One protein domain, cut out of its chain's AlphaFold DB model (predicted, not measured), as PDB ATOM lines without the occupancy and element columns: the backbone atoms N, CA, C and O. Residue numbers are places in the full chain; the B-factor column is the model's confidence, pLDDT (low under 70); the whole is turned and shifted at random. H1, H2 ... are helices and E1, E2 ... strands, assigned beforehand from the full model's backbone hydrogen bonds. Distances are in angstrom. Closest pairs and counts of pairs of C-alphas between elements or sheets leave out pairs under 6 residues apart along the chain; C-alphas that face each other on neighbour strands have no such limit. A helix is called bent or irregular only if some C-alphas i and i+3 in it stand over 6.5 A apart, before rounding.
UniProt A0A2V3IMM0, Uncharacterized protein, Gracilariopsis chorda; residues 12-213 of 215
ATOM      1  N   VAL A  12     -54.065  -2.781 -29.915       93.12
ATOM      2  CA  VAL A  12     -53.586  -2.526 -28.547       93.12
ATOM      3  C   VAL A  12     -52.527  -1.429 -28.569       93.12
ATOM      4  O   VAL A  12     -51.814  -1.272 -29.558       93.12
ATOM      5  N   ALA A  13     -52.441  -0.659 -27.490       94.38
ATOM      6  CA  ALA A  13     -51.403   0.350 -27.324       94.38
ATOM      7  C   ALA A  13     -50.313  -0.168 -26.382       94.38
ATOM      8  O   ALA A  13     -50.634  -0.665 -25.299       94.38
ATOM      9  N   LEU A  14     -49.045  -0.049 -26.767       94.38
ATOM     10  CA  LEU A  14     -47.928  -0.432 -25.909       94.38
ATOM     11  C   LEU A  14     -47.316   0.786 -25.210       94.38
ATOM     12  O   LEU A  14     -47.114   1.826 -25.841       94.38
ATOM     13  N   PRO A  15     -47.004   0.675 -23.906       94.19
ATOM     14  CA  PRO A  15     -46.129   1.627 -23.248       94.19
ATOM     15  C   PRO A  15     -44.741   1.600 -23.905       94.19
ATOM     16  O   PRO A  15     -44.193   0.513 -24.114       94.19
ATOM     17  N   PRO A  16     -44.128   2.764 -24.181       85.38
ATOM     18  CA  PRO A  16     -42.907   2.855 -24.986       85.38
ATOM     19  C   PRO A  16     -41.687   2.200 -24.331       85.38
ATOM     20  O   PRO A  16     -40.685   1.950 -24.993       85.38
ATOM     21  N   ARG A  17     -41.741   1.941 -23.019       90.19
ATOM     22  CA  ARG A  17     -40.629   1.350 -22.272       90.19
ATOM     23  C   ARG A  17     -40.933  -0.034 -21.736       90.19
ATOM     24  O   ARG A  17     -40.073  -0.549 -21.028       90.19
ATOM     25  N   LEU A  18     -42.075  -0.648 -22.067       91.31
ATOM     26  CA  LEU A  18     -42.504  -1.923 -21.477       91.31
ATOM     27  C   LEU A  18     -41.370  -2.962 -21.456       91.31
ATOM     28  O   LEU A  18     -41.015  -3.469 -20.393       91.31
ATOM     29  N   CYS A  19     -40.719  -3.181 -22.601       90.94
ATOM     30  CA  CYS A  19     -39.644  -4.165 -22.731       90.94
ATOM     31  C   CYS A  19     -38.294  -3.718 -22.159       90.94
ATOM     32  O   CYS A  19     -37.512  -4.540 -21.695       90.94
ATOM     33  N   SER A  20     -38.022  -2.414 -22.123       89.56
ATOM     34  CA  SER A  20     -36.812  -1.877 -21.482       89.56
ATOM     35  C   SER A  20     -36.916  -1.790 -19.950       89.56
ATOM     36  O   SER A  20     -35.902  -1.784 -19.254       89.56
ATOM     37  N   ALA A  21     -38.139  -1.714 -19.415       92.00
ATOM     38  CA  ALA A  21     -38.424  -1.546 -17.996       92.00
ATOM     39  C   ALA A  21     -38.548  -2.881 -17.255       92.00
ATOM     40  O   ALA A  21     -38.195  -2.949 -16.075       92.00
ATOM     41  N   CYS A  22     -39.049  -3.912 -17.940       91.12
ATOM     42  CA  CYS A  22     -39.083  -5.291 -17.472       91.12
ATOM     43  C   CYS A  22     -37.787  -5.984 -17.892       91.12
ATOM     44  O   CYS A  22     -37.622  -6.382 -19.042       91.12
ATOM     45  N   LYS A  23     -36.836  -6.098 -16.963       88.50
ATOM     46  CA  LYS A  23     -35.530  -6.696 -17.256       88.50
ATOM     47  C   LYS A  23     -35.646  -8.211 -17.361       88.50
ATOM     48  O   LYS A  23     -36.260  -8.841 -16.503       88.50
ATOM     49  N   LEU A  24     -34.997  -8.785 -18.371       85.81
ATOM     50  CA  LEU A  24     -34.754 -10.223 -18.429       85.81
ATOM     51  C   LEU A  24     -33.922 -10.652 -17.220       85.81
ATOM     52  O   LEU A  24     -32.929 -10.002 -16.868       85.81
ATOM     53  N   LYS A  25     -34.309 -11.763 -16.600       86.44
ATOM     54  CA  LYS A  25     -33.480 -12.428 -15.601       86.44
ATOM     55  C   LYS A  25     -32.237 -13.052 -16.252       86.44
ATOM     56  O   LYS A  25     -32.200 -13.231 -17.473       86.44
ATOM     57  N   PRO A  26     -31.195 -13.371 -15.462       84.00
ATOM     58  CA  PRO A  26     -29.975 -13.969 -15.986       84.00
ATOM     59  C   PRO A  26     -30.238 -15.232 -16.819       84.00
ATOM     60  O   PRO A  26     -30.967 -16.131 -16.412       84.00
ATOM     61  N   ILE A  27     -29.605 -15.289 -17.991       83.25
ATOM     62  CA  ILE A  27     -29.702 -16.412 -18.930       83.25
ATOM     63  C   ILE A  27     -28.504 -17.344 -18.715       83.25
ATOM     64  O   ILE A  27     -27.352 -16.878 -18.733       83.25
ATOM     65  N   LEU A  28     -28.759 -18.648 -18.606       83.38
ATOM     66  CA  LEU A  28     -27.743 -19.696 -18.472       83.38
ATOM     67  C   LEU A  28     -26.833 -19.779 -19.720       83.38
ATOM     68  O   LEU A  28     -27.187 -19.254 -20.782       83.38
ATOM     69  N   PRO A  29     -25.659 -20.442 -19.648       79.31
ATOM     70  CA  PRO A  29     -24.718 -20.525 -20.773       79.31
ATOM     71  C   PRO A  29     -25.312 -21.060 -22.088       79.31
ATOM     72  O   PRO A  29     -24.851 -20.670 -23.156       79.31
ATOM     73  N   GLY A  30     -26.353 -21.897 -22.028       77.31
ATOM     74  CA  GLY A  30     -27.052 -22.440 -23.203       77.31
ATOM     75  C   GLY A  30     -28.162 -21.558 -23.788       77.31
ATOM     76  O   GLY A  30     -28.858 -22.002 -24.693       77.31
ATOM     77  N   GLY A  31     -28.381 -20.345 -23.270       78.00
ATOM     78  CA  GLY A  31     -29.479 -19.489 -23.739       78.00
ATOM     79  C   GLY A  31     -30.849 -19.811 -23.125       78.00
ATOM     80  O   GLY A  31     -31.856 -19.250 -23.551       78.00
ATOM     81  N   HIS A  32     -30.886 -20.700 -22.131       80.25
ATOM     82  CA  HIS A  32     -32.091 -21.062 -21.384       80.25
ATOM     83  C   HIS A  32     -32.219 -20.237 -20.101       80.25
ATOM     84  O   HIS A  32     -31.217 -19.789 -19.534       80.25
ATOM     85  N   PHE A  33     -33.449 -20.067 -19.628       82.06
ATOM     86  CA  PHE A  33     -33.729 -19.513 -18.308       82.06
ATOM     87  C   PHE A  33     -33.703 -20.630 -17.263       82.06
ATOM     88  O   PHE A  33     -34.033 -21.773 -17.571       82.06
ATOM     89  N   GLU A  34     -33.301 -20.297 -16.037       80.50
ATOM     90  CA  GLU A  34     -33.345 -21.227 -14.901       80.50
ATOM     91  C   GLU A  34     -34.786 -21.646 -14.576       80.50
ATOM     92  O   GLU A  34     -35.057 -22.815 -14.315       80.50
ATOM     93  N   ASP A  35     -35.718 -20.697 -14.677       80.69
ATOM     94  CA  ASP A  35     -37.148 -20.908 -14.502       80.69
ATOM     95  C   ASP A  35     -37.915 -20.298 -15.684       80.69
ATOM     96  O   ASP A  35     -38.031 -19.078 -15.819       80.69
ATOM     97  N   CYS A  36     -38.482 -21.158 -16.533       76.12
ATOM     98  CA  CYS A  36     -39.312 -20.757 -17.675       76.12
ATOM     99  C   CYS A  36     -40.662 -20.138 -17.268       76.12
ATOM    100  O   CYS A  36     -41.434 -19.737 -18.138       76.12
ATOM    101  N   THR A  37     -40.976 -20.098 -15.971       79.00
ATOM    102  CA  THR A  37     -42.172 -19.450 -15.416       79.00
ATOM    103  C   THR A  37     -41.870 -18.100 -14.758       79.00
ATOM    104  O   THR A  37     -42.798 -17.416 -14.312       79.00
ATOM    105  N   SER A  38     -40.593 -17.702 -14.711       84.38
ATOM    106  CA  SER A  38     -40.157 -16.411 -14.189       84.38
ATOM    107  C   SER A  38     -38.953 -15.869 -14.960       84.38
ATOM    108  O   SER A  38     -37.835 -15.802 -14.449       84.38
ATOM    109  N   ILE A  39     -39.208 -15.447 -16.191       85.75
ATOM    110  CA  ILE A  39     -38.211 -14.974 -17.149       85.75
ATOM    111  C   ILE A  39     -37.881 -13.488 -16.946       85.75
ATOM    112  O   ILE A  39     -36.749 -13.066 -17.195       85.75
ATOM    113  N   PHE A  40     -38.830 -12.689 -16.452       88.69
ATOM    114  CA  PHE A  40     -38.667 -11.250 -16.255       88.69
ATOM    115  C   PHE A  40     -38.695 -10.848 -14.775       88.69
ATOM    116  O   PHE A  40     -39.362 -11.453 -13.931       88.69
ATOM    117  N   ASP A  41     -37.976  -9.773 -14.446       90.12
ATOM    118  CA  ASP A  41     -38.096  -9.085 -13.161       90.12
ATOM    119  C   ASP A  41     -39.333  -8.174 -13.150       90.12
ATOM    120  O   ASP A  41     -39.272  -6.951 -13.348       90.12
ATOM    121  N   LEU A  42     -40.479  -8.812 -12.908       91.81
ATOM    122  CA  LEU A  42     -41.768  -8.141 -12.774       91.81
ATOM    123  C   LEU A  42     -41.893  -7.316 -11.483       91.81
ATOM    124  O   LEU A  42     -42.789  -6.481 -11.382       91.81
ATOM    125  N   GLU A  43     -41.030  -7.537 -10.489       89.88
ATOM    126  CA  GLU A  43     -41.126  -6.893  -9.171       89.88
ATOM    127  C   GLU A  43     -40.479  -5.504  -9.155       89.88
ATOM    128  O   GLU A  43     -40.841  -4.648  -8.333       89.88
ATOM    129  N   SER A  44     -39.578  -5.239 -10.105       92.56
ATOM    130  CA  SER A  44     -38.989  -3.917 -10.300       92.56
ATOM    131  C   SER A  44     -40.056  -2.814 -10.390       92.56
ATOM    132  O   SER A  44     -41.132  -2.961 -10.980       92.56
ATOM    133  N   GLN A  45     -39.779  -1.661  -9.773       94.62
ATOM    134  CA  GLN A  45     -40.708  -0.525  -9.789       94.62
ATOM    135  C   GLN A  45     -40.995  -0.041 -11.219       94.62
ATOM    136  O   GLN A  45     -42.132   0.318 -11.522       94.62
ATOM    137  N   SER A  46     -39.990  -0.081 -12.099       94.44
ATOM    138  CA  SER A  46     -40.116   0.282 -13.511       94.44
ATOM    139  C   SER A  46     -41.058  -0.654 -14.264       94.44
ATOM    140  O   SER A  46     -41.987  -0.168 -14.905       94.44
ATOM    141  N   CYS A  47     -40.889  -1.976 -14.152       94.50
ATOM    142  CA  CYS A  47     -41.764  -2.928 -14.842       94.50
ATOM    143  C   CYS A  47     -43.212  -2.814 -14.353       94.50
ATOM    144  O   CYS A  47     -44.145  -2.757 -15.153       94.50
ATOM    145  N   ARG A  48     -43.413  -2.669 -13.034       95.12
ATOM    146  CA  ARG A  48     -44.747  -2.450 -12.453       95.12
ATOM    147  C   ARG A  48     -45.417  -1.183 -12.971       95.12
ATOM    148  O   ARG A  48     -46.631  -1.188 -13.165       95.12
ATOM    149  N   ALA A  49     -44.660  -0.106 -13.163       96.00
ATOM    150  CA  ALA A  49     -45.194   1.134 -13.713       96.00
ATOM    151  C   ALA A  49     -45.666   0.941 -15.164       96.00
ATOM    152  O   ALA A  49     -46.796   1.308 -15.479       96.00
ATOM    153  N   GLU A  50     -44.864   0.293 -16.012       95.88
ATOM    154  CA  GLU A  50     -45.239   0.042 -17.411       95.88
ATOM    155  C   GLU A  50     -46.392  -0.975 -17.533       95.88
ATOM    156  O   GLU A  50     -47.280  -0.797 -18.359       95.88
ATOM    157  N   LEU A  51     -46.468  -1.995 -16.671       96.12
ATOM    158  CA  LEU A  51     -47.615  -2.913 -16.618       96.12
ATOM    159  C   LEU A  51     -48.918  -2.201 -16.223       96.12
ATOM    160  O   LEU A  51     -49.972  -2.448 -16.816       96.12
ATOM    161  N   LYS A  52     -48.859  -1.292 -15.242       96.56
ATOM    162  CA  LYS A  52     -50.004  -0.444 -14.873       96.56
ATOM    163  C   LYS A  52     -50.404   0.477 -16.021       96.56
ATOM    164  O   LYS A  52     -51.596   0.637 -16.278       96.56
ATOM    165  N   GLU A  53     -49.426   1.039 -16.724       96.44
ATOM    166  CA  GLU A  53     -49.672   1.882 -17.889       96.44
ATOM    167  C   GLU A  53     -50.298   1.089 -19.042       96.44
ATOM    168  O   GLU A  53     -51.290   1.531 -19.620       96.44
ATOM    169  N   TYR A  54     -49.824  -0.132 -19.312       96.19
ATOM    170  CA  TYR A  54     -50.442  -1.027 -20.290       96.19
ATOM    171  C   TYR A  54     -51.917  -1.274 -19.956       96.19
ATOM    172  O   TYR A  54     -52.779  -1.152 -20.831       96.19
ATOM    173  N   VAL A  55     -52.231  -1.573 -18.690       96.06
ATOM    174  CA  VAL A  55     -53.618  -1.755 -18.238       96.06
ATOM    175  C   VAL A  55     -54.424  -0.472 -18.401       96.06
ATOM    176  O   VAL A  55     -55.560  -0.535 -18.863       96.06
ATOM    177  N   ARG A  56     -53.864   0.697 -18.076       95.75
ATOM    178  CA  ARG A  56     -54.545   1.987 -18.260       95.75
ATOM    179  C   ARG A  56     -54.894   2.227 -19.730       95.75
ATOM    180  O   ARG A  56     -56.034   2.571 -20.037       95.75
ATOM    181  N   LEU A  57     -53.938   2.002 -20.628       94.19
ATOM    182  CA  LEU A  57     -54.100   2.175 -22.072       94.19
ATOM    183  C   LEU A  57     -55.091   1.165 -22.673       94.19
ATOM    184  O   LEU A  57     -55.834   1.497 -23.598       94.19
ATOM    185  N   ASN A  58     -55.138  -0.059 -22.146       93.31
ATOM    186  CA  ASN A  58     -55.894  -1.172 -22.727       93.31
ATOM    187  C   ASN A  58     -57.027  -1.683 -21.826       93.31
ATOM    188  O   ASN A  58     -57.496  -2.801 -22.024       93.31
ATOM    189  N   LYS A  59     -57.515  -0.874 -20.876       88.88
ATOM    190  CA  LYS A  59     -58.469  -1.297 -19.831       88.88
ATOM    191  C   LYS A  59     -59.719  -2.002 -20.370       88.88
ATOM    192  O   LYS A  59     -60.177  -2.974 -19.788       88.88
ATOM    193  N   HIS A  60     -60.260  -1.515 -21.485       87.94
ATOM    194  CA  HIS A  60     -61.453  -2.082 -22.131       87.94
ATOM    195  C   HIS A  60     -61.139  -3.199 -23.137       87.94
ATOM    196  O   HIS A  60     -62.047  -3.868 -23.623       87.94
ATOM    197  N   CYS A  61     -59.862  -3.367 -23.473       87.88
ATOM    198  CA  CYS A  61     -59.389  -4.285 -24.497       87.88
ATOM    199  C   CYS A  61     -58.860  -5.586 -23.909       87.88
ATOM    200  O   CYS A  61     -59.065  -6.636 -24.503       87.88
ATOM    201  N   ASP A  62     -58.168  -5.511 -22.774       91.88
ATOM    202  CA  ASP A  62     -57.444  -6.625 -22.172       91.88
ATOM    203  C   ASP A  62     -57.827  -6.778 -20.687       91.88
ATOM    204  O   ASP A  62     -57.060  -6.403 -19.790       91.88
ATOM    205  N   PRO A  63     -59.039  -7.299 -20.402       90.00
ATOM    206  CA  PRO A  63     -59.534  -7.436 -19.031       90.00
ATOM    207  C   PRO A  63     -58.656  -8.369 -18.189       90.00
ATOM    208  O   PRO A  63     -58.547  -8.207 -16.980       90.00
ATOM    209  N   VAL A  64     -57.962  -9.310 -18.825       90.81
ATOM    210  CA  VAL A  64     -57.141 -10.293 -18.117       90.81
ATOM    211  C   VAL A  64     -55.897  -9.658 -17.532       90.81
ATOM    212  O   VAL A  64     -55.600  -9.875 -16.359       90.81
ATOM    213  N   ARG A  65     -55.195  -8.813 -18.292       94.12
ATOM    214  CA  ARG A  65     -54.066  -8.063 -17.727       94.12
ATOM    215  C   ARG A  65     -54.543  -7.065 -16.667       94.12
ATOM    216  O   ARG A  65     -53.869  -6.905 -15.651       94.12
ATOM    217  N   ALA A  66     -55.734  -6.483 -16.834       93.62
ATOM    218  CA  ALA A  66     -56.342  -5.624 -15.816       93.62
ATOM    219  C   ALA A  66     -56.617  -6.355 -14.487       93.62
ATOM    220  O   ALA A  66     -56.470  -5.757 -13.422       93.62
ATOM    221  N   GLU A  67     -56.954  -7.645 -14.531       93.38
ATOM    222  CA  GLU A  67     -57.134  -8.484 -13.340       93.38
ATOM    223  C   GLU A  67     -55.819  -9.023 -12.757       93.38
ATOM    224  O   GLU A  67     -55.701  -9.179 -11.538       93.38
ATOM    225  N   GLN A  68     -54.839  -9.331 -13.609       94.50
ATOM    226  CA  GLN A  68     -53.570  -9.925 -13.186       94.50
ATOM    227  C   GLN A  68     -52.641  -8.909 -12.516       94.50
ATOM    228  O   GLN A  68     -52.044  -9.230 -11.488       94.50
ATOM    229  N   VAL A  69     -52.527  -7.687 -13.051       95.31
ATOM    230  CA  VAL A  69     -51.583  -6.671 -12.538       95.31
ATOM    231  C   VAL A  69     -51.786  -6.365 -11.043       95.31
ATOM    232  O   VAL A  69     -50.795  -6.378 -10.310       95.31
ATOM    233  N   PRO A  70     -53.016  -6.171 -10.525       94.44
ATOM    234  CA  PRO A  70     -53.236  -5.973  -9.088       94.44
ATOM    235  C   PRO A  70     -52.882  -7.193  -8.221       94.44
ATOM    236  O   PRO A  70     -52.565  -7.032  -7.046       94.44
ATOM    237  N   LYS A  71     -52.935  -8.407  -8.784       94.12
ATOM    238  CA  LYS A  71     -52.721  -9.685  -8.077       94.12
ATOM    239  C   LYS A  71     -51.306 -10.243  -8.245       94.12
ATOM    240  O   LYS A  71     -51.005 -11.310  -7.718       94.12
ATOM    241  N   MET A  72     -50.434  -9.543  -8.968       91.25
ATOM    242  CA  MET A  72     -49.112 -10.038  -9.361       91.25
ATOM    243  C   MET A  72     -48.251 -10.504  -8.174       91.25
ATOM    244  O   MET A  72     -47.533 -11.489  -8.299       91.25
ATOM    245  N   MET A  73     -48.341  -9.830  -7.021       88.62
ATOM    246  CA  MET A  73     -47.564 -10.183  -5.821       88.62
ATOM    247  C   MET A  73     -48.246 -11.228  -4.929       88.62
ATOM    248  O   MET A  73     -47.587 -11.839  -4.098       88.62
ATOM    249  N   SER A  74     -49.561 -11.423  -5.067       91.06
ATOM    250  CA  SER A  74     -50.368 -12.266  -4.174       91.06
ATOM    251  C   SER A  74     -50.871 -13.554  -4.826       91.06
ATOM    252  O   SER A  74     -51.451 -14.400  -4.150       91.06
ATOM    253  N   SER A  75     -50.658 -13.734  -6.133       91.25
ATOM    254  CA  SER A  75     -51.094 -14.913  -6.879       91.25
ATOM    255  C   SER A  75     -50.005 -15.393  -7.833       91.25
ATOM    256  O   SER A  75     -49.688 -14.724  -8.818       91.25
ATOM    257  N   GLY A  76     -49.490 -16.604  -7.592       87.69
ATOM    258  CA  GLY A  76     -48.528 -17.252  -8.488       87.69
ATOM    259  C   GLY A  76     -49.053 -17.388  -9.921       87.69
ATOM    260  O   GLY A  76     -48.322 -17.124 -10.869       87.69
ATOM    261  N   GLY A  77     -50.347 -17.682 -10.095       90.69
ATOM    262  CA  GLY A  77     -50.972 -17.756 -11.420       90.69
ATOM    263  C   GLY A  77     -51.039 -16.404 -12.141       90.69
ATOM    264  O   GLY A  77     -50.798 -16.341 -13.347       90.69
ATOM    265  N   ALA A  78     -51.317 -15.308 -11.422       91.75
ATOM    266  CA  ALA A  78     -51.285 -13.966 -12.009       91.75
ATOM    267  C   ALA A  78     -49.860 -13.567 -12.413       91.75
ATOM    268  O   ALA A  78     -49.660 -13.055 -13.513       91.75
ATOM    269  N   ARG A  79     -48.873 -13.861 -11.554       91.75
ATOM    270  CA  ARG A  79     -47.449 -13.636 -11.832       91.75
ATOM    271  C   ARG A  79     -46.993 -14.376 -13.090       91.75
ATOM    272  O   ARG A  79     -46.469 -13.742 -13.996       91.75
ATOM    273  N   GLN A  80     -47.250 -15.681 -13.174       90.75
ATOM    274  CA  GLN A  80     -46.887 -16.501 -14.338       90.75
ATOM    275  C   GLN A  80     -47.579 -16.023 -15.620       90.75
ATOM    276  O   GLN A  80     -46.968 -15.992 -16.685       90.75
ATOM    277  N   GLY A  81     -48.850 -15.622 -15.531       91.62
ATOM    278  CA  GLY A  81     -49.580 -15.068 -16.670       91.62
ATOM    279  C   GLY A  81     -48.979 -13.760 -17.192       91.62
ATOM    280  O   GLY A  81     -48.897 -13.575 -18.405       91.62
ATOM    281  N   LEU A  82     -48.532 -12.878 -16.292       94.06
ATOM    282  CA  LEU A  82     -47.858 -11.627 -16.651       94.06
ATOM    283  C   LEU A  82     -46.453 -11.863 -17.199       94.06
ATOM    284  O   LEU A  82     -46.073 -11.204 -18.161       94.06
ATOM    285  N   ASP A  83     -45.710 -12.812 -16.631       92.38
ATOM    286  CA  ASP A  83     -44.376 -13.179 -17.110       92.38
ATOM    287  C   ASP A  83     -44.453 -13.708 -18.544       92.38
ATOM    288  O   ASP A  83     -43.784 -13.193 -19.438       92.38
ATOM    289  N   TYR A  84     -45.391 -14.628 -18.792       91.50
ATOM    290  CA  TYR A  84     -45.675 -15.137 -20.130       91.50
ATOM    291  C   TYR A  84     -46.104 -14.028 -21.102       91.50
ATOM    292  O   TYR A  84     -45.696 -14.027 -22.264       91.50
ATOM    293  N   PHE A  85     -46.928 -13.083 -20.647       94.00
ATOM    294  CA  PHE A  85     -47.371 -11.949 -21.455       94.00
ATOM    295  C   PHE A  85     -46.209 -11.025 -21.845       94.00
ATOM    296  O   PHE A  85     -46.059 -10.711 -23.025       94.00
ATOM    297  N   ILE A  86     -45.370 -10.630 -20.881       94.06
ATOM    298  CA  ILE A  86     -44.191  -9.792 -21.134       94.06
ATOM    299  C   ILE A  86     -43.205 -10.520 -22.040       94.06
ATOM    300  O   ILE A  86     -42.756  -9.931 -23.020       94.06
ATOM    301  N   TYR A  87     -42.937 -11.800 -21.778       91.50
ATOM    302  CA  TYR A  87     -42.119 -12.629 -22.655       91.50
ATOM    303  C   TYR A  87     -42.657 -12.627 -24.082       91.50
ATOM    304  O   TYR A  87     -41.930 -12.282 -25.004       91.50
ATOM    305  N   SER A  88     -43.950 -12.895 -24.262       91.75
ATOM    306  CA  SER A  88     -44.546 -12.993 -25.596       91.75
ATOM    307  C   SER A  88     -44.466 -11.688 -26.401       91.75
ATOM    308  O   SER A  88     -44.433 -11.717 -27.628       91.75
ATOM    309  N   ILE A  89     -44.467 -10.534 -25.729       92.81
ATOM    310  CA  ILE A  89     -44.367  -9.225 -26.390       92.81
ATOM    311  C   ILE A  89     -42.911  -8.847 -26.631       92.81
ATOM    312  O   ILE A  89     -42.559  -8.381 -27.709       92.81
ATOM    313  N   CYS A  90     -42.060  -9.010 -25.628       93.38
ATOM    314  CA  CYS A  90     -40.700  -8.500 -25.692       93.38
ATOM    315  C   CYS A  90     -39.761  -9.435 -26.452       93.38
ATOM    316  O   CYS A  90     -38.896  -8.946 -27.176       93.38
ATOM    317  N   GLU A  91     -39.970 -10.751 -26.380       92.12
ATOM    318  CA  GLU A  91     -39.199 -11.717 -27.173       92.12
ATOM    319  C   GLU A  91     -39.394 -11.486 -28.673       92.12
ATOM    320  O   GLU A  91     -38.433 -11.552 -29.434       92.12
ATOM    321  N   GLN A  92     -40.588 -11.043 -29.089       94.81
ATOM    322  CA  GLN A  92     -40.861 -10.701 -30.482       94.81
ATOM    323  C   GLN A  92     -39.866  -9.671 -31.046       94.81
ATOM    324  O   GLN A  92     -39.529  -9.740 -32.226       94.81
ATOM    325  N   CYS A  93     -39.362  -8.732 -30.234       94.25
ATOM    326  CA  CYS A  93     -38.298  -7.819 -30.660       94.25
ATOM    327  C   CYS A  93     -36.981  -8.561 -30.938       94.25
ATOM    328  O   CYS A  93     -36.299  -8.277 -31.929       94.25
ATOM    329  N   CYS A  94     -36.619  -9.505 -30.066       94.50
ATOM    330  CA  CYS A  94     -35.407 -10.307 -30.185       94.50
ATOM    331  C   CYS A  94     -35.481 -11.243 -31.402       94.50
ATOM    332  O   CYS A  94     -34.524 -11.343 -32.176       94.50
ATOM    333  N   ASP A  95     -36.655 -11.816 -31.670       94.81
ATOM    334  CA  ASP A  95     -36.883 -12.693 -32.818       94.81
ATOM    335  C   ASP A  95     -36.714 -11.988 -34.170       94.81
ATOM    336  O   ASP A  95     -36.467 -12.636 -35.195       94.81
ATOM    337  N   CYS A  96     -36.784 -10.658 -34.192       96.25
ATOM    338  CA  CYS A  96     -36.599  -9.843 -35.389       96.25
ATOM    339  C   CYS A  96     -35.177  -9.281 -35.536       96.25
ATOM    340  O   CYS A  96     -34.909  -8.577 -36.510       96.25
ATOM    341  N   ILE A  97     -34.240  -9.608 -34.640       96.75
ATOM    342  CA  ILE A  97     -32.827  -9.237 -34.799       96.75
ATOM    343  C   ILE A  97     -32.238  -9.964 -36.022       96.75
ATOM    344  O   ILE A  97     -32.326 -11.189 -36.095       96.75
ATOM    345  N   PRO A  98     -31.618  -9.267 -36.996       96.06
ATOM    346  CA  PRO A  98     -31.037  -9.914 -38.172       96.06
ATOM    347  C   PRO A  98     -29.929 -10.904 -37.788       96.06
ATOM    348  O   PRO A  98     -29.134 -10.617 -36.897       96.06
ATOM    349  N   ARG A  99     -29.806 -12.034 -38.497       92.69
ATOM    350  CA  ARG A  99     -28.699 -12.985 -38.274       92.69
ATOM    351  C   ARG A  99     -27.335 -12.325 -38.509       92.69
ATOM    352  O   ARG A  99     -27.229 -11.371 -39.287       92.69
ATOM    353  N   GLY A 100     -26.301 -12.818 -37.829       92.25
ATOM    354  CA  GLY A 100     -24.954 -12.230 -37.857       92.25
ATOM    355  C   GLY A 100     -24.860 -10.834 -37.227       92.25
ATOM    356  O   GLY A 100     -23.923 -10.085 -37.503       92.25
ATOM    357  N   THR A 101     -25.853 -10.433 -36.429       95.94
ATOM    358  CA  THR A 101     -25.805  -9.173 -35.683       95.94
ATOM    359  C   THR A 101     -24.901  -9.301 -34.465       95.94
ATOM    360  O   THR A 101     -25.012 -10.252 -33.696       95.94
ATOM    361  N   HIS A 102     -24.059  -8.291 -34.249       96.56
ATOM    362  CA  HIS A 102     -23.240  -8.153 -33.048       96.56
ATOM    363  C   HIS A 102     -23.585  -6.873 -32.288       96.56
ATOM    364  O   HIS A 102     -23.949  -5.863 -32.884       96.56
ATOM    365  N   ILE A 103     -23.388  -6.893 -30.969       96.69
ATOM    366  CA  ILE A 103     -23.672  -5.761 -30.070       96.69
ATOM    367  C   ILE A 103     -22.923  -4.492 -30.492       96.69
ATOM    368  O   ILE A 103     -23.490  -3.403 -30.501       96.69
ATOM    369  N   SER A 104     -21.664  -4.642 -30.911       97.12
ATOM    370  CA  SER A 104     -20.821  -3.541 -31.392       97.12
ATOM    371  C   SER A 104     -21.377  -2.837 -32.634       97.12
ATOM    372  O   SER A 104     -20.974  -1.717 -32.930       97.12
ATOM    373  N   GLN A 105     -22.314  -3.462 -33.354       97.31
ATOM    374  CA  GLN A 105     -22.912  -2.910 -34.567       97.31
ATOM    375  C   GLN A 105     -24.119  -2.007 -34.296       97.31
ATOM    376  O   GLN A 105     -24.691  -1.522 -35.271       97.31
ATOM    377  N   TYR A 106     -24.519  -1.780 -33.035       97.88
ATOM    378  CA  TYR A 106     -25.714  -0.991 -32.706       97.88
ATOM    379  C   TYR A 106     -25.751   0.345 -33.463       97.88
ATOM    380  O   TYR A 106     -26.644   0.551 -34.276       97.88
ATOM    381  N   GLY A 107     -24.744   1.209 -33.276       97.62
ATOM    382  CA  GLY A 107     -24.752   2.556 -33.864       97.62
ATOM    383  C   GLY A 107     -24.765   2.549 -35.396       97.62
ATOM    384  O   GLY A 107     -25.503   3.307 -36.018       97.62
ATOM    385  N   PHE A 108     -24.015   1.634 -36.022       97.69
ATOM    386  CA  PHE A 108     -24.041   1.472 -37.479       97.69
ATOM    387  C   PHE A 108     -25.425   1.032 -37.968       97.69
ATOM    388  O   PHE A 108     -25.982   1.644 -38.875       97.69
ATOM    389  N   ARG A 109     -26.008  -0.002 -37.353       97.31
ATOM    390  CA  ARG A 109     -27.315  -0.548 -37.746       97.31
ATOM    391  C   ARG A 109     -28.452   0.432 -37.505       97.31
ATOM    392  O   ARG A 109     -29.353   0.499 -38.335       97.31
ATOM    393  N   GLU A 110     -28.395   1.181 -36.411       97.06
ATOM    394  CA  GLU A 110     -29.312   2.280 -36.119       97.06
ATOM    395  C   GLU A 110     -29.256   3.331 -37.233       97.06
ATOM    396  O   GLU A 110     -30.290   3.636 -37.823       97.06
ATOM    397  N   SER A 111     -28.054   3.777 -37.620       96.88
ATOM    398  CA  SER A 111     -27.876   4.813 -38.652       96.88
ATOM    399  C   SER A 111     -28.420   4.441 -40.038       96.88
ATOM    400  O   SER A 111     -28.771   5.325 -40.815       96.88
ATOM    401  N   ILE A 112     -28.520   3.144 -40.351       96.50
ATOM    402  CA  ILE A 112     -29.035   2.649 -41.638       96.50
ATOM    403  C   ILE A 112     -30.434   2.025 -41.538       96.50
ATOM    404  O   ILE A 112     -30.883   1.394 -42.497       96.50
ATOM    405  N   GLY A 113     -31.103   2.122 -40.383       93.94
ATOM    406  CA  GLY A 113     -32.433   1.543 -40.175       93.94
ATOM    407  C   GLY A 113     -32.476   0.010 -40.270       93.94
ATOM    408  O   GLY A 113     -33.458  -0.552 -40.745       93.94
ATOM    409  N   LYS A 114     -31.407  -0.688 -39.853       95.25
ATOM    410  CA  LYS A 114     -31.278  -2.163 -39.906       95.25
ATOM    411  C   LYS A 114     -31.003  -2.806 -38.543       95.25
ATOM    412  O   LYS A 114     -30.300  -3.821 -38.457       95.25
ATOM    413  N   LEU A 115     -31.544  -2.218 -37.473       96.88
ATOM    414  CA  LEU A 115     -31.558  -2.849 -36.146       96.88
ATOM    415  C   LEU A 115     -32.407  -4.126 -36.133       96.88
ATOM    416  O   LEU A 115     -32.060  -5.071 -35.428       96.88
ATOM    417  N   PHE A 116     -33.465  -4.161 -36.947       96.75
ATOM    418  CA  PHE A 116     -34.416  -5.264 -37.051       96.75
ATOM    419  C   PHE A 116     -34.654  -5.661 -38.505       96.75
ATOM    420  O   PHE A 116     -34.407  -4.893 -39.433       96.75
ATOM    421  N   ASN A 117     -35.150  -6.878 -38.695       95.94
ATOM    422  CA  ASN A 117     -35.622  -7.389 -39.967       95.94
ATOM    423  C   ASN A 117     -36.878  -8.238 -39.740       95.94
ATOM    424  O   ASN A 117     -36.779  -9.424 -39.415       95.94
ATOM    425  N   ALA A 118     -38.054  -7.651 -39.981       95.25
ATOM    426  CA  ALA A 118     -39.329  -8.371 -39.952       95.25
ATOM    427  C   ALA A 118     -39.371  -9.563 -40.933       95.25
ATOM    428  O   ALA A 118     -40.110 -10.523 -40.729       95.25
ATOM    429  N   GLY A 119     -38.537  -9.511 -41.977       94.62
ATOM    430  CA  GLY A 119     -38.331 -10.548 -42.979       94.62
ATOM    431  C   GLY A 119     -37.529 -11.758 -42.507       94.62
ATOM    432  O   GLY A 119     -37.564 -12.784 -43.183       94.62
ATOM    433  N   ARG A 120     -36.811 -11.688 -41.378       95.38
ATOM    434  CA  ARG A 120     -36.087 -12.846 -40.826       95.38
ATOM    435  C   ARG A 120     -37.105 -13.909 -40.447       95.38
ATOM    436  O   ARG A 120     -37.974 -13.617 -39.645       95.38
ATOM    437  N   GLY A 121     -36.964 -15.142 -40.941       94.25
ATOM    438  CA  GLY A 121     -37.975 -16.195 -40.762       94.25
ATOM    439  C   GLY A 121     -38.357 -16.488 -39.305       94.25
ATOM    440  O   GLY A 121     -39.496 -16.865 -39.050       94.25
ATOM    441  N   ASN A 122     -37.448 -16.241 -38.358       94.62
ATOM    442  CA  ASN A 122     -37.701 -16.337 -36.919       94.62
ATOM    443  C   ASN A 122     -38.789 -15.358 -36.430       94.62
ATOM    444  O   ASN A 122     -39.675 -15.753 -35.684       94.62
ATOM    445  N   CYS A 123     -38.790 -14.122 -36.934       96.00
ATOM    446  CA  CYS A 123     -39.699 -13.047 -36.529       96.00
ATOM    447  C   CYS A 123     -41.193 -13.379 -36.768       96.00
ATOM    448  O   CYS A 123     -41.953 -13.402 -35.799       96.00
ATOM    449  N   PRO A 124     -41.660 -13.706 -37.996       96.25
ATOM    450  CA  PRO A 124     -43.048 -14.099 -38.220       96.25
ATOM    451  C   PRO A 124     -43.376 -15.483 -37.641       96.25
ATOM    452  O   PRO A 124     -44.535 -15.732 -37.316       96.25
ATOM    453  N   ALA A 125     -42.406 -16.390 -37.489       95.06
ATOM    454  CA  ALA A 125     -42.664 -17.687 -36.866       95.06
ATOM    455  C   ALA A 125     -42.999 -17.542 -35.383       95.06
ATOM    456  O   ALA A 125     -44.039 -18.033 -34.943       95.06
ATOM    457  N   HIS A 126     -42.182 -16.806 -34.635       94.81
ATOM    458  CA  HIS A 126     -42.429 -16.549 -33.222       94.81
ATOM    459  C   HIS A 126     -43.686 -15.709 -32.983       94.81
ATOM    460  O   HIS A 126     -44.456 -16.022 -32.079       94.81
ATOM    461  N   ALA A 127     -44.040 -14.792 -33.890       95.94
ATOM    462  CA  ALA A 127     -45.318 -14.078 -33.815       95.94
ATOM    463  C   ALA A 127     -46.546 -15.011 -33.802       95.94
ATOM    464  O   ALA A 127     -47.577 -14.686 -33.206       95.94
ATOM    465  N   VAL A 128     -46.463 -16.196 -34.422       94.44
ATOM    466  CA  VAL A 128     -47.528 -17.211 -34.332       94.44
ATOM    467  C   VAL A 128     -47.644 -17.781 -32.918       94.44
ATOM    468  O   VAL A 128     -48.759 -18.016 -32.445       94.44
ATOM    469  N   TYR A 129     -46.515 -18.052 -32.268       90.19
ATOM    470  CA  TYR A 129     -46.463 -18.751 -30.984       90.19
ATOM    471  C   TYR A 129     -46.666 -17.816 -29.793       90.19
ATOM    472  O   TYR A 129     -47.348 -18.187 -28.833       90.19
ATOM    473  N   ASP A 130     -46.132 -16.606 -29.897       91.56
ATOM    474  CA  ASP A 130     -46.027 -15.653 -28.805       91.56
ATOM    475  C   ASP A 130     -47.146 -14.612 -28.913       91.56
ATOM    476  O   ASP A 130     -48.102 -14.622 -28.129       91.56
ATOM    477  N   VAL A 131     -47.129 -13.797 -29.969       94.12
ATOM    478  CA  VAL A 131     -48.116 -12.723 -30.171       94.12
ATOM    479  C   VAL A 131     -49.533 -13.274 -30.359       94.12
ATOM    480  O   VAL A 131     -50.472 -12.846 -29.687       94.12
ATOM    481  N   CYS A 132     -49.725 -14.256 -31.241       93.38
ATOM    482  CA  CYS A 132     -51.064 -14.771 -31.543       93.38
ATOM    483  C   CYS A 132     -51.686 -15.615 -30.428       93.38
ATOM    484  O   CYS A 132     -52.889 -15.895 -30.480       93.38
ATOM    485  N   LYS A 133     -50.897 -16.013 -29.426       89.56
ATOM    486  CA  LYS A 133     -51.408 -16.681 -28.229       89.56
ATOM    487  C   LYS A 133     -51.922 -15.677 -27.199       89.56
ATOM    488  O   LYS A 133     -52.956 -15.939 -26.586       89.56
ATOM    489  N   VAL A 134     -51.270 -14.519 -27.058       90.94
ATOM    490  CA  VAL A 134     -51.737 -13.446 -26.159       90.94
ATOM    491  C   VAL A 134     -52.832 -12.576 -26.785       90.94
ATOM    492  O   VAL A 134     -53.759 -12.172 -26.078       90.94
ATOM    493  N   TRP A 135     -52.776 -12.347 -28.102       92.69
ATOM    494  CA  TRP A 135     -53.708 -11.498 -28.854       92.69
ATOM    495  C   TRP A 135     -54.196 -12.163 -30.158       92.69
ATOM    496  O   TRP A 135     -53.835 -11.755 -31.263       92.69
ATOM    497  N   PRO A 136     -55.085 -13.167 -30.083       90.31
ATOM    498  CA  PRO A 136     -55.482 -13.965 -31.249       90.31
ATOM    499  C   PRO A 136     -56.238 -13.189 -32.342       90.31
ATOM    500  O   PRO A 136     -56.303 -13.648 -33.484       90.31
ATOM    501  N   LYS A 137     -56.825 -12.031 -32.007       91.25
ATOM    502  CA  LYS A 137     -57.597 -11.168 -32.921       91.25
ATOM    503  C   LYS A 137     -56.859  -9.876 -33.300       91.25
ATOM    504  O   LYS A 137     -57.485  -8.947 -33.810       91.25
ATOM    505  N   ILE A 138     -55.551  -9.797 -33.038       93.12
ATOM    506  CA  ILE A 138     -54.772  -8.580 -33.271       93.12
ATOM    507  C   ILE A 138     -54.709  -8.219 -34.761       93.12
ATOM    508  O   ILE A 138     -54.572  -9.075 -35.638       93.12
ATOM    509  N   ARG A 139     -54.838  -6.924 -35.032       93.88
ATOM    510  CA  ARG A 139     -54.744  -6.257 -36.337       93.88
ATOM    511  C   ARG A 139     -53.567  -5.287 -36.364       93.88
ATOM    512  O   ARG A 139     -52.951  -5.114 -37.407       93.88
ATOM    513  N   GLY A 140     -53.255  -4.666 -35.226       92.94
ATOM    514  CA  GLY A 140     -52.168  -3.702 -35.102       92.94
ATOM    515  C   GLY A 140     -51.764  -3.444 -33.657       92.94
ATOM    516  O   GLY A 140     -52.524  -3.710 -32.727       92.94
ATOM    517  N   VAL A 141     -50.569  -2.895 -33.494       92.69
ATOM    518  CA  VAL A 141     -50.064  -2.347 -32.236       92.69
ATOM    519  C   VAL A 141     -49.681  -0.899 -32.505       92.69
ATOM    520  O   VAL A 141     -49.202  -0.596 -33.595       92.69
ATOM    521  N   VAL A 142     -49.953  -0.012 -31.554       93.19
ATOM    522  CA  VAL A 142     -49.635   1.419 -31.662       93.19
ATOM    523  C   VAL A 142     -48.876   1.897 -30.435       93.19
ATOM    524  O   VAL A 142     -48.997   1.302 -29.356       93.19
ATOM    525  N   SER A 143     -48.123   2.981 -30.582       91.25
ATOM    526  CA  SER A 143     -47.462   3.618 -29.442       91.25
ATOM    527  C   SER A 143     -48.494   4.271 -28.515       91.25
ATOM    528  O   SER A 143     -49.610   4.623 -28.918       91.25
ATOM    529  N   ALA A 144     -48.132   4.472 -27.247       87.62
ATOM    530  CA  ALA A 144     -48.946   5.260 -26.329       87.62
ATOM    531  C   ALA A 144     -49.205   6.673 -26.899       87.62
ATOM    532  O   ALA A 144     -48.273   7.395 -27.237       87.62
ATOM    533  N   GLY A 145     -50.480   7.066 -26.994       81.56
ATOM    534  CA  GLY A 145     -50.900   8.369 -27.531       81.56
ATOM    535  C   GLY A 145     -51.233   8.384 -29.029       81.56
ATOM    536  O   GLY A 145     -51.805   9.362 -29.506       81.56
ATOM    537  N   GLU A 146     -50.956   7.307 -29.765       85.25
ATOM    538  CA  GLU A 146     -51.303   7.207 -31.185       85.25
ATOM    539  C   GLU A 146     -52.748   6.739 -31.425       85.25
ATOM    540  O   GLU A 146     -53.363   6.016 -30.633       85.25
ATOM    541  N   SER A 147     -53.308   7.139 -32.573       74.81
ATOM    542  CA  SER A 147     -54.670   6.780 -32.971       74.81
ATOM    543  C   SER A 147     -54.783   5.310 -33.395       74.81
ATOM    544  O   SER A 147     -54.009   4.827 -34.224       74.81
ATOM    545  N   ARG A 148     -55.821   4.617 -32.918       71.31
ATOM    546  CA  ARG A 148     -56.113   3.222 -33.278       71.31
ATOM    547  C   ARG A 148     -56.781   3.143 -34.653       71.31
ATOM    548  O   ARG A 148     -58.000   3.261 -34.756       71.31
ATOM    549  N   LYS A 149     -56.015   2.914 -35.721       66.44
ATOM    550  CA  LYS A 149     -56.592   2.606 -37.043       66.44
ATOM    551  C   LYS A 149     -56.996   1.131 -37.104       66.44
ATOM    552  O   LYS A 149     -56.150   0.248 -37.040       66.44
ATOM    553  N   VAL A 150     -58.297   0.856 -37.231       68.94
ATOM    554  CA  VAL A 150     -58.866  -0.511 -37.165       68.94
ATOM    555  C   VAL A 150     -59.044  -1.154 -38.554       68.94
ATOM    556  O   VAL A 150     -59.520  -2.281 -38.665       68.94
ATOM    557  N   SER A 151     -58.644  -0.478 -39.636       77.94
ATOM    558  CA  SER A 151     -58.870  -0.951 -41.012       77.94
ATOM    559  C   SER A 151     -57.974  -2.120 -41.444       77.94
ATOM    560  O   SER A 151     -58.267  -2.767 -42.446       77.94
ATOM    561  N   ALA A 152     -56.908  -2.430 -40.702       84.00
ATOM    562  CA  ALA A 152     -56.029  -3.552 -41.020       84.00
ATOM    563  C   ALA A 152     -56.728  -4.914 -40.801       84.00
ATOM    564  O   ALA A 152     -57.532  -5.058 -39.871       84.00
ATOM    565  N   PRO A 153     -56.437  -5.943 -41.620       90.88
ATOM    566  CA  PRO A 153     -56.936  -7.297 -41.381       90.88
ATOM    567  C   PRO A 153     -56.333  -7.890 -40.098       90.88
ATOM    568  O   PRO A 153     -55.294  -7.445 -39.616       90.88
ATOM    569  N   MET A 154     -56.975  -8.921 -39.540       93.88
ATOM    570  CA  MET A 154     -56.378  -9.676 -38.431       93.88
ATOM    571  C   MET A 154     -55.113 -10.383 -38.920       93.88
ATOM    572  O   MET A 154     -55.164 -11.118 -39.906       93.88
ATOM    573  N   VAL A 155     -53.991 -10.201 -38.226       95.00
ATOM    574  CA  VAL A 155     -52.688 -10.707 -38.685       95.00
ATOM    575  C   VAL A 155     -52.510 -12.204 -38.409       95.00
ATOM    576  O   VAL A 155     -51.904 -12.919 -39.204       95.00
ATOM    577  N   CYS A 156     -53.087 -12.712 -37.316       95.25
ATOM    578  CA  CYS A 156     -52.871 -14.087 -36.866       95.25
ATOM    579  C   CYS A 156     -53.305 -15.176 -37.860       95.25
ATOM    580  O   CYS A 156     -52.571 -16.153 -38.008       95.25
ATOM    581  N   PRO A 157     -54.437 -15.045 -38.578       95.69
ATOM    582  CA  PRO A 157     -54.751 -15.940 -39.689       95.69
ATOM    583  C   PRO A 157     -53.656 -15.964 -40.765       95.69
ATOM    584  O   PRO A 157     -53.238 -17.042 -41.176       95.69
ATOM    585  N   HIS A 158     -53.132 -14.802 -41.171       96.00
ATOM    586  CA  HIS A 158     -52.073 -14.721 -42.181       96.00
ATOM    587  C   HIS A 158     -50.758 -15.349 -41.702       96.00
ATOM    588  O   HIS A 158     -50.132 -16.089 -42.459       96.00
ATOM    589  N   LEU A 159     -50.370 -15.112 -40.445       95.88
ATOM    590  CA  LEU A 159     -49.193 -15.723 -39.821       95.88
ATOM    591  C   LEU A 159     -49.305 -17.256 -39.757       95.88
ATOM    592  O   LEU A 159     -48.373 -17.968 -40.130       95.88
ATOM    593  N   LYS A 160     -50.468 -17.782 -39.350       95.38
ATOM    594  CA  LYS A 160     -50.720 -19.234 -39.286       95.38
ATOM    595  C   LYS A 160     -50.694 -19.890 -40.666       95.38
ATOM    596  O   LYS A 160     -50.134 -20.975 -40.805       95.38
ATOM    597  N   THR A 161     -51.286 -19.249 -41.675       95.00
ATOM    598  CA  THR A 161     -51.232 -19.730 -43.065       95.00
ATOM    599  C   THR A 161     -49.801 -19.726 -43.588       95.00
ATOM    600  O   THR A 161     -49.373 -20.702 -44.197       95.00
ATOM    601  N   TRP A 162     -49.044 -18.663 -43.307       94.38
ATOM    602  CA  TRP A 162     -47.635 -18.572 -43.675       94.38
ATOM    603  C   TRP A 162     -46.817 -19.717 -43.058       94.38
ATOM    604  O   TRP A 162     -46.157 -20.444 -43.794       94.38
ATOM    605  N   LEU A 163     -46.921 -19.956 -41.749       93.31
ATOM    606  CA  LEU A 163     -46.120 -20.979 -41.063       93.31
ATOM    607  C   LEU A 163     -46.385 -22.407 -41.574       93.31
ATOM    608  O   LEU A 163     -45.494 -23.250 -41.547       93.31
ATOM    609  N   ARG A 164     -47.607 -22.682 -42.046       92.06
ATOM    610  CA  ARG A 164     -47.998 -23.986 -42.608       92.06
ATOM    611  C   ARG A 164     -47.606 -24.170 -44.073       92.06
ATOM    612  O   ARG A 164     -47.729 -25.280 -44.581       92.06
ATOM    613  N   ASN A 165     -47.182 -23.112 -44.763       90.50
ATOM    614  CA  ASN A 165     -46.767 -23.215 -46.155       90.50
ATOM    615  C   ASN A 165     -45.413 -23.960 -46.240       90.50
ATOM    616  O   ASN A 165     -44.456 -23.523 -45.593       90.50
ATOM    617  N   PRO A 166     -45.302 -25.036 -47.048       88.19
ATOM    618  CA  PRO A 166     -44.046 -25.753 -47.284       88.19
ATOM    619  C   PRO A 166     -42.877 -24.857 -47.707       88.19
ATOM    620  O   PRO A 166     -41.736 -25.112 -47.320       88.19
ATOM    621  N   ASP A 167     -43.150 -23.757 -48.416       83.56
ATOM    622  CA  ASP A 167     -42.141 -22.776 -48.818       83.56
ATOM    623  C   ASP A 167     -41.434 -22.128 -47.629       83.56
ATOM    624  O   ASP A 167     -40.363 -21.557 -47.813       83.56
ATOM    625  N   ASN A 168     -41.994 -22.214 -46.422       85.94
ATOM    626  CA  ASN A 168     -41.411 -21.693 -45.187       85.94
ATOM    627  C   ASN A 168     -40.756 -22.778 -44.329       85.94
ATOM    628  O   ASN A 168     -40.346 -22.502 -43.200       85.94
ATOM    629  N   ALA A 169     -40.584 -23.993 -44.856       85.69
ATOM    630  CA  ALA A 169     -39.732 -24.992 -44.227       85.69
ATOM    631  C   ALA A 169     -38.336 -24.405 -43.944       85.69
ATOM    632  O   ALA A 169     -37.781 -23.635 -44.743       85.69
ATOM    633  N   ASN A 170     -37.771 -24.766 -42.789       87.25
ATOM    634  CA  ASN A 170     -36.479 -24.269 -42.301       87.25
ATOM    635  C   ASN A 170     -36.420 -22.741 -42.113       87.25
ATOM    636  O   ASN A 170     -35.350 -22.145 -42.241       87.25
ATOM    637  N   TRP A 171     -37.550 -22.095 -41.797       90.50
ATOM    638  CA  TRP A 171     -37.632 -20.652 -41.524       90.50
ATOM    639  C   TRP A 171     -36.580 -20.153 -40.517       90.50
ATOM    640  O   TRP A 171     -36.079 -19.042 -40.682       90.50
ATOM    641  N   LEU A 172     -36.174 -20.986 -39.547       87.25
ATOM    642  CA  LEU A 172     -35.116 -20.708 -38.558       87.25
ATOM    643  C   LEU A 172     -33.791 -20.238 -39.191       87.25
ATOM    644  O   LEU A 172     -33.053 -19.434 -38.616       87.25
ATOM    645  N   HIS A 173     -33.486 -20.714 -40.399       87.69
ATOM    646  CA  HIS A 173     -32.230 -20.430 -41.098       87.69
ATOM    647  C   HIS A 173     -32.360 -19.346 -42.173       87.69
ATOM    648  O   HIS A 173     -31.383 -19.021 -42.846       87.69
ATOM    649  N   ARG A 174     -33.550 -18.761 -42.354       90.44
ATOM    650  CA  ARG A 174     -33.807 -17.808 -43.438       90.44
ATOM    651  C   ARG A 174     -33.649 -16.365 -42.973       90.44
ATOM    652  O   ARG A 174     -34.388 -15.886 -42.117       90.44
ATOM    653  N   ASN A 175     -32.736 -15.644 -43.622       91.75
ATOM    654  CA  ASN A 175     -32.573 -14.195 -43.452       91.75
ATOM    655  C   ASN A 175     -33.738 -13.391 -44.030       91.75
ATOM    656  O   ASN A 175     -33.978 -12.273 -43.592       91.75
ATOM    657  N   GLN A 176     -34.440 -13.957 -45.010       93.06
ATOM    658  CA  GLN A 176     -35.595 -13.347 -45.641       93.06
ATOM    659  C   GLN A 176     -36.622 -14.427 -45.969       93.06
ATOM    660  O   GLN A 176     -36.288 -15.460 -46.555       93.06
ATOM    661  N   VAL A 177     -37.876 -14.171 -45.626       93.56
ATOM    662  CA  VAL A 177     -39.025 -14.978 -46.030       93.56
ATOM    663  C   VAL A 177     -40.027 -14.117 -46.790       93.56
ATOM    664  O   VAL A 177     -40.019 -12.887 -46.700       93.56
ATOM    665  N   LYS A 178     -40.887 -14.774 -47.570       91.81
ATOM    666  CA  LYS A 178     -42.036 -14.131 -48.208       91.81
ATOM    667  C   LYS A 178     -43.261 -14.374 -47.336       91.81
ATOM    668  O   LYS A 178     -43.562 -15.518 -47.011       91.81
ATOM    669  N   TYR A 179     -43.969 -13.313 -46.979       92.44
ATOM    670  CA  TYR A 179     -45.240 -13.368 -46.259       92.44
ATOM    671  C   TYR A 179     -46.211 -12.334 -46.823       92.44
ATOM    672  O   TYR A 179     -45.837 -11.453 -47.597       92.44
ATOM    673  N   HIS A 180     -47.474 -12.443 -46.421       93.62
ATOM    674  CA  HIS A 180     -48.508 -11.491 -46.800       93.62
ATOM    675  C   HIS A 180     -48.146 -10.061 -46.333       93.62
ATOM    676  O   HIS A 180     -47.712  -9.914 -45.189       93.62
ATOM    677  N   PRO A 181     -48.373  -8.993 -47.128       92.25
ATOM    678  CA  PRO A 181     -47.990  -7.621 -46.760       92.25
ATOM    679  C   PRO A 181     -48.522  -7.153 -45.398       92.25
ATOM    680  O   PRO A 181     -47.826  -6.461 -44.662       92.25
ATOM    681  N   ALA A 182     -49.723  -7.597 -45.015       91.88
ATOM    682  CA  ALA A 182     -50.290  -7.307 -43.696       91.88
ATOM    683  C   ALA A 182     -49.416  -7.808 -42.529       91.88
ATOM    684  O   ALA A 182     -49.371  -7.158 -41.492       91.88
ATOM    685  N   VAL A 183     -48.705  -8.931 -42.701       95.06
ATOM    686  CA  VAL A 183     -47.756  -9.448 -41.701       95.06
ATOM    687  C   VAL A 183     -46.565  -8.507 -41.569       95.06
ATOM    688  O   VAL A 183     -46.218  -8.130 -40.457       95.06
ATOM    689  N   GLY A 184     -45.983  -8.069 -42.688       94.44
ATOM    690  CA  GLY A 184     -44.869  -7.116 -42.675       94.44
ATOM    691  C   GLY A 184     -45.243  -5.788 -42.029       94.44
ATOM    692  O   GLY A 184     -44.537  -5.316 -41.143       94.44
ATOM    693  N   ASN A 185     -46.388  -5.221 -42.418       92.81
ATOM    694  CA  ASN A 185     -46.886  -3.972 -41.841       92.81
ATOM    695  C   ASN A 185     -47.115  -4.108 -40.331       92.81
ATOM    696  O   ASN A 185     -46.736  -3.216 -39.576       92.81
ATOM    697  N   PHE A 186     -47.688  -5.234 -39.894       95.19
ATOM    698  CA  PHE A 186     -47.903  -5.517 -38.481       95.19
ATOM    699  C   PHE A 186     -46.583  -5.625 -37.715       95.19
ATOM    700  O   PHE A 186     -46.429  -4.943 -36.710       95.19
ATOM    701  N   LEU A 187     -45.637  -6.447 -38.181       95.94
ATOM    702  CA  LEU A 187     -44.371  -6.688 -37.482       95.94
ATOM    703  C   LEU A 187     -43.507  -5.426 -37.402       95.94
ATOM    704  O   LEU A 187     -42.941  -5.158 -36.349       95.94
ATOM    705  N   ASN A 188     -43.447  -4.622 -38.467       93.75
ATOM    706  CA  ASN A 188     -42.737  -3.340 -38.425       93.75
ATOM    707  C   ASN A 188     -43.396  -2.373 -37.428       93.75
ATOM    708  O   ASN A 188     -42.721  -1.864 -36.543       93.75
ATOM    709  N   SER A 189     -44.726  -2.214 -37.490       92.19
ATOM    710  CA  SER A 189     -45.458  -1.371 -36.525       92.19
ATOM    711  C   SER A 189     -45.293  -1.867 -35.086       92.19
ATOM    712  O   SER A 189     -45.211  -1.071 -34.158       92.19
ATOM    713  N   PHE A 190     -45.241  -3.187 -34.891       94.56
ATOM    714  CA  PHE A 190     -44.988  -3.799 -33.593       94.56
ATOM    715  C   PHE A 190     -43.605  -3.415 -33.068       94.56
ATOM    716  O   PHE A 190     -43.498  -3.002 -31.917       94.56
ATOM    717  N   ILE A 191     -42.564  -3.548 -33.900       93.38
ATOM    718  CA  ILE A 191     -41.178  -3.230 -33.531       93.38
ATOM    719  C   ILE A 191     -41.061  -1.776 -33.065       93.38
ATOM    720  O   ILE A 191     -40.435  -1.501 -32.037       93.38
ATOM    721  N   ASP A 192     -41.711  -0.869 -33.793       90.81
ATOM    722  CA  ASP A 192     -41.728   0.555 -33.472       90.81
ATOM    723  C   ASP A 192     -42.498   0.818 -32.167       90.81
ATOM    724  O   ASP A 192     -41.956   1.398 -31.225       90.81
ATOM    725  N   ALA A 193     -43.735   0.319 -32.061       92.44
ATOM    726  CA  ALA A 193     -44.606   0.561 -30.909       92.44
ATOM    727  C   ALA A 193     -44.097  -0.073 -29.602       92.44
ATOM    728  O   ALA A 193     -44.338   0.462 -28.518       92.44
ATOM    729  N   ALA A 194     -43.401  -1.209 -29.682       91.00
ATOM    730  CA  ALA A 194     -42.795  -1.871 -28.526       91.00
ATOM    731  C   ALA A 194     -41.489  -1.198 -28.061       91.00
ATOM    732  O   ALA A 194     -40.920  -1.611 -27.046       91.00
ATOM    733  N   GLY A 195     -40.998  -0.183 -28.788       89.19
ATOM    734  CA  GLY A 195     -39.759   0.516 -28.453       89.19
ATOM    735  C   GLY A 195     -38.530  -0.387 -28.551       89.19
ATOM    736  O   GLY A 195     -37.573  -0.211 -27.792       89.19
ATOM    737  N   CYS A 196     -38.540  -1.374 -29.458       92.12
ATOM    738  CA  CYS A 196     -37.487  -2.388 -29.527       92.12
ATOM    739  C   CYS A 196     -36.095  -1.763 -29.760       92.12
ATOM    740  O   CYS A 196     -35.087  -2.323 -29.330       92.12
ATOM    741  N   SER A 197     -36.024  -0.604 -30.425       93.25
ATOM    742  CA  SER A 197     -34.778   0.093 -30.763       93.25
ATOM    743  C   SER A 197     -34.004   0.634 -29.561       93.25
ATOM    744  O   SER A 197     -32.843   0.992 -29.727       93.25
ATOM    745  N   ALA A 198     -34.578   0.663 -28.352       92.19
ATOM    746  CA  ALA A 198     -33.871   1.137 -27.168       92.19
ATOM    747  C   ALA A 198     -32.571   0.342 -26.939       92.19
ATOM    748  O   ALA A 198     -32.610  -0.847 -26.613       92.19
ATOM    749  N   ARG A 199     -31.413   1.008 -27.060       93.38
ATOM    750  CA  ARG A 199     -30.085   0.370 -27.033       93.38
ATOM    751  C   ARG A 199     -29.898  -0.700 -25.954       93.38
ATOM    752  O   ARG A 199     -29.536  -1.817 -26.319       93.38
ATOM    753  N   PRO A 200     -30.164  -0.447 -24.656       91.06
ATOM    754  CA  PRO A 200     -29.929  -1.462 -23.625       91.06
ATOM    755  C   PRO A 200     -30.755  -2.738 -23.842       91.06
ATOM    756  O   PRO A 200     -30.299  -3.844 -23.545       91.06
ATOM    757  N   PHE A 201     -31.965  -2.587 -24.378       91.44
ATOM    758  CA  PHE A 201     -32.854  -3.699 -24.675       91.44
ATOM    759  C   PHE A 201     -32.418  -4.438 -25.947       91.44
ATOM    760  O   PHE A 201     -32.255  -5.657 -25.910       91.44
ATOM    761  N   TRP A 202     -32.102  -3.713 -27.025       94.69
ATOM    762  CA  TRP A 202     -31.564  -4.311 -28.252       94.69
ATOM    763  C   TRP A 202     -30.287  -5.120 -27.990       94.69
ATOM    764  O   TRP A 202     -30.175  -6.268 -28.418       94.69
ATOM    765  N   GLU A 203     -29.339  -4.570 -27.224       94.12
ATOM    766  CA  GLU A 203     -28.109  -5.285 -26.867       94.12
ATOM    767  C   GLU A 203     -28.400  -6.552 -26.046       94.12
ATOM    768  O   GLU A 203     -27.718  -7.565 -26.212       94.12
ATOM    769  N   SER A 204     -29.420  -6.519 -25.183       91.44
ATOM    770  CA  SER A 204     -29.862  -7.689 -24.415       91.44
ATOM    771  C   SER A 204     -30.458  -8.768 -25.324       91.44
ATOM    772  O   SER A 204     -30.090  -9.936 -25.187       91.44
ATOM    773  N   CYS A 205     -31.279  -8.386 -26.307       93.00
ATOM    774  CA  CYS A 205     -31.793  -9.301 -27.329       93.00
ATOM    775  C   CYS A 205     -30.668  -9.953 -28.141       93.00
ATOM    776  O   CYS A 205     -30.669 -11.167 -28.331       93.00
ATOM    777  N   VAL A 206     -29.662  -9.183 -28.576       94.88
ATOM    778  CA  VAL A 206     -28.518  -9.743 -29.314       94.88
ATOM    779  C   VAL A 206     -27.760 -10.769 -28.463       94.88
ATOM    780  O   VAL A 206     -27.370 -11.817 -28.980       94.88
ATOM    781  N   ARG A 207     -27.571 -10.516 -27.157       92.25
ATOM    782  CA  ARG A 207     -26.945 -11.491 -26.236       92.25
ATOM    783  C   ARG A 207     -27.778 -12.765 -26.113       92.25
ATOM    784  O   ARG A 207     -27.197 -13.850 -26.158       92.25
ATOM    785  N   LEU A 208     -29.093 -12.636 -25.943       90.38
ATOM    786  CA  LEU A 208     -30.015 -13.768 -25.829       90.38
ATOM    787  C   LEU A 208     -29.971 -14.637 -27.089       90.38
ATOM    788  O   LEU A 208     -29.634 -15.818 -27.009       90.38
ATOM    789  N   GLU A 209     -30.198 -14.029 -28.250       91.69
ATOM    790  CA  GLU A 209     -30.252 -14.739 -29.527       91.69
ATOM    791  C   GLU A 209     -28.891 -15.369 -29.891       91.69
ATOM    792  O   GLU A 209     -28.838 -16.472 -30.441       91.69
ATOM    793  N   THR A 210     -27.776 -14.724 -29.521       90.88
ATOM    794  CA  THR A 210     -26.424 -15.300 -29.661       90.88
ATOM    795  C   THR A 210     -26.252 -16.540 -28.782       90.88
ATOM    796  O   THR A 210     -25.796 -17.577 -29.261       90.88
ATOM    797  N   LYS A 211     -26.639 -16.470 -27.497       88.44
ATOM    798  CA  LYS A 211     -26.553 -17.614 -26.569       88.44
ATOM    799  C   LYS A 211     -27.421 -18.789 -27.021       88.44
ATOM    800  O   LYS A 211     -27.015 -19.938 -26.877       88.44
ATOM    801  N   GLN A 212     -28.576 -18.501 -27.613       85.81
ATOM    802  CA  GLN A 212     -29.477 -19.500 -28.189       85.81
ATOM    803  C   GLN A 212     -29.039 -19.995 -29.578       85.81
ATOM    804  O   GLN A 212     -29.716 -20.841 -30.161       85.81
ATOM    805  N   LYS A 213     -27.912 -19.497 -30.114       86.38
ATOM    806  CA  LYS A 213     -27.363 -19.850 -31.438       86.38
ATOM    807  C   LYS A 213     -28.333 -19.559 -32.592       86.38
ATOM    808  O   LYS A 213     -28.373 -20.285 -33.588       86.38
TER     809      LYS A 213
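What this domain is: This is residues 12 to 213 of the 215 residues of an uncharacterized protein of Gracilariopsis chorda (UniProt A0A2V3IMM0). A rounded body of mostly crossed helices holds one short parallel pair of strands, E1 and E2, with H2 beside E1 and H9 beside E2. The long helix H4 runs across this body: H3, in a hairpin with H2, packs near its first residues, H6 and H10 pack near its last, H8 crosses H6, and H5 packs on H10. E1, H1 to H7 and E2 make a strand-helix-strand unit, two parallel neighbour strands with helices between them in the chain. The 202 printed residues, mostly helix by class, have ten named helices and two strands, in the order E1, H1 to H7, E2, H8 to H10; the whole is compact, with a radius of gyration of the C-alphas of 16.3 A and spans of 45 by 42 by 32 A.

How they stand to each other: E1, residues 12 to 14, and E2, residues 140 to 143, are parallel neighbours at 36 degrees; N 14 and O 142, 2.9 A apart, are within hydrogen-bond range. The closest C-alphas of E1 and H2, residues 45 to 58, are those of Ala 13 and Leu 57, 6.2 A; of E2 and H9, residues 181 to 193, those of Ser 143 and Ala 193, 4.4 A. H2 and H3, residues 63 to 71, form a helical hairpin at a shallow tilt of 28 degrees. The hub is H4, residues 76 to 95, with a kink of 29 degrees near residue 89. Its residues 78 to 82 alone touch H3, closest C-alphas Gln 68 and Ala 78, 4.8 A. Its residues 91 to 95 alone touch H10, residues 199 to 211, about perpendicular at 90 degrees, closest C-alphas Cys 94 and Cys 205, 4.7 A. H4 also touches H6, residues 122 to 129, opposite ways at a shallow tilt of 26 degrees, H7, residues 131 to 134, and, only just with 3 pairs of C-alphas within 8 A, H1, residues 18 to 21. H8, residues 155 to 164, touches H6 and H9; H5, residues 103 to 111, touches H10. Every O i to N i+4 pair is within hydrogen-bond range in H2, H8, H9 and H10, against 3 of 5 in H3, 13 of 16 in H4, 3 of 5 in H5 and 2 of 4 in H6; H1 and H7 are too short for one.

Where its parts are: E1 begins at C-alpha 12 (-53.586, -2.526, -28.547). H4 measures 27.4 A, H2 20.0 A, H10 18.3 A and H9 18.2 A. H5 is irregular, C-alphas 104 and 107 being 7.7 A apart. H10 ends at C-alpha 211 (-26.553, -17.614, -26.569).

The domain as a whole: The C-alphas farthest apart, Ser 74 and Asp 167, are 46.6 A apart. The printed part has no cut; the links H1 to H2, E2 to H8 and H8 to H9 are long. Residues 149 to 150 have pLDDT under 70.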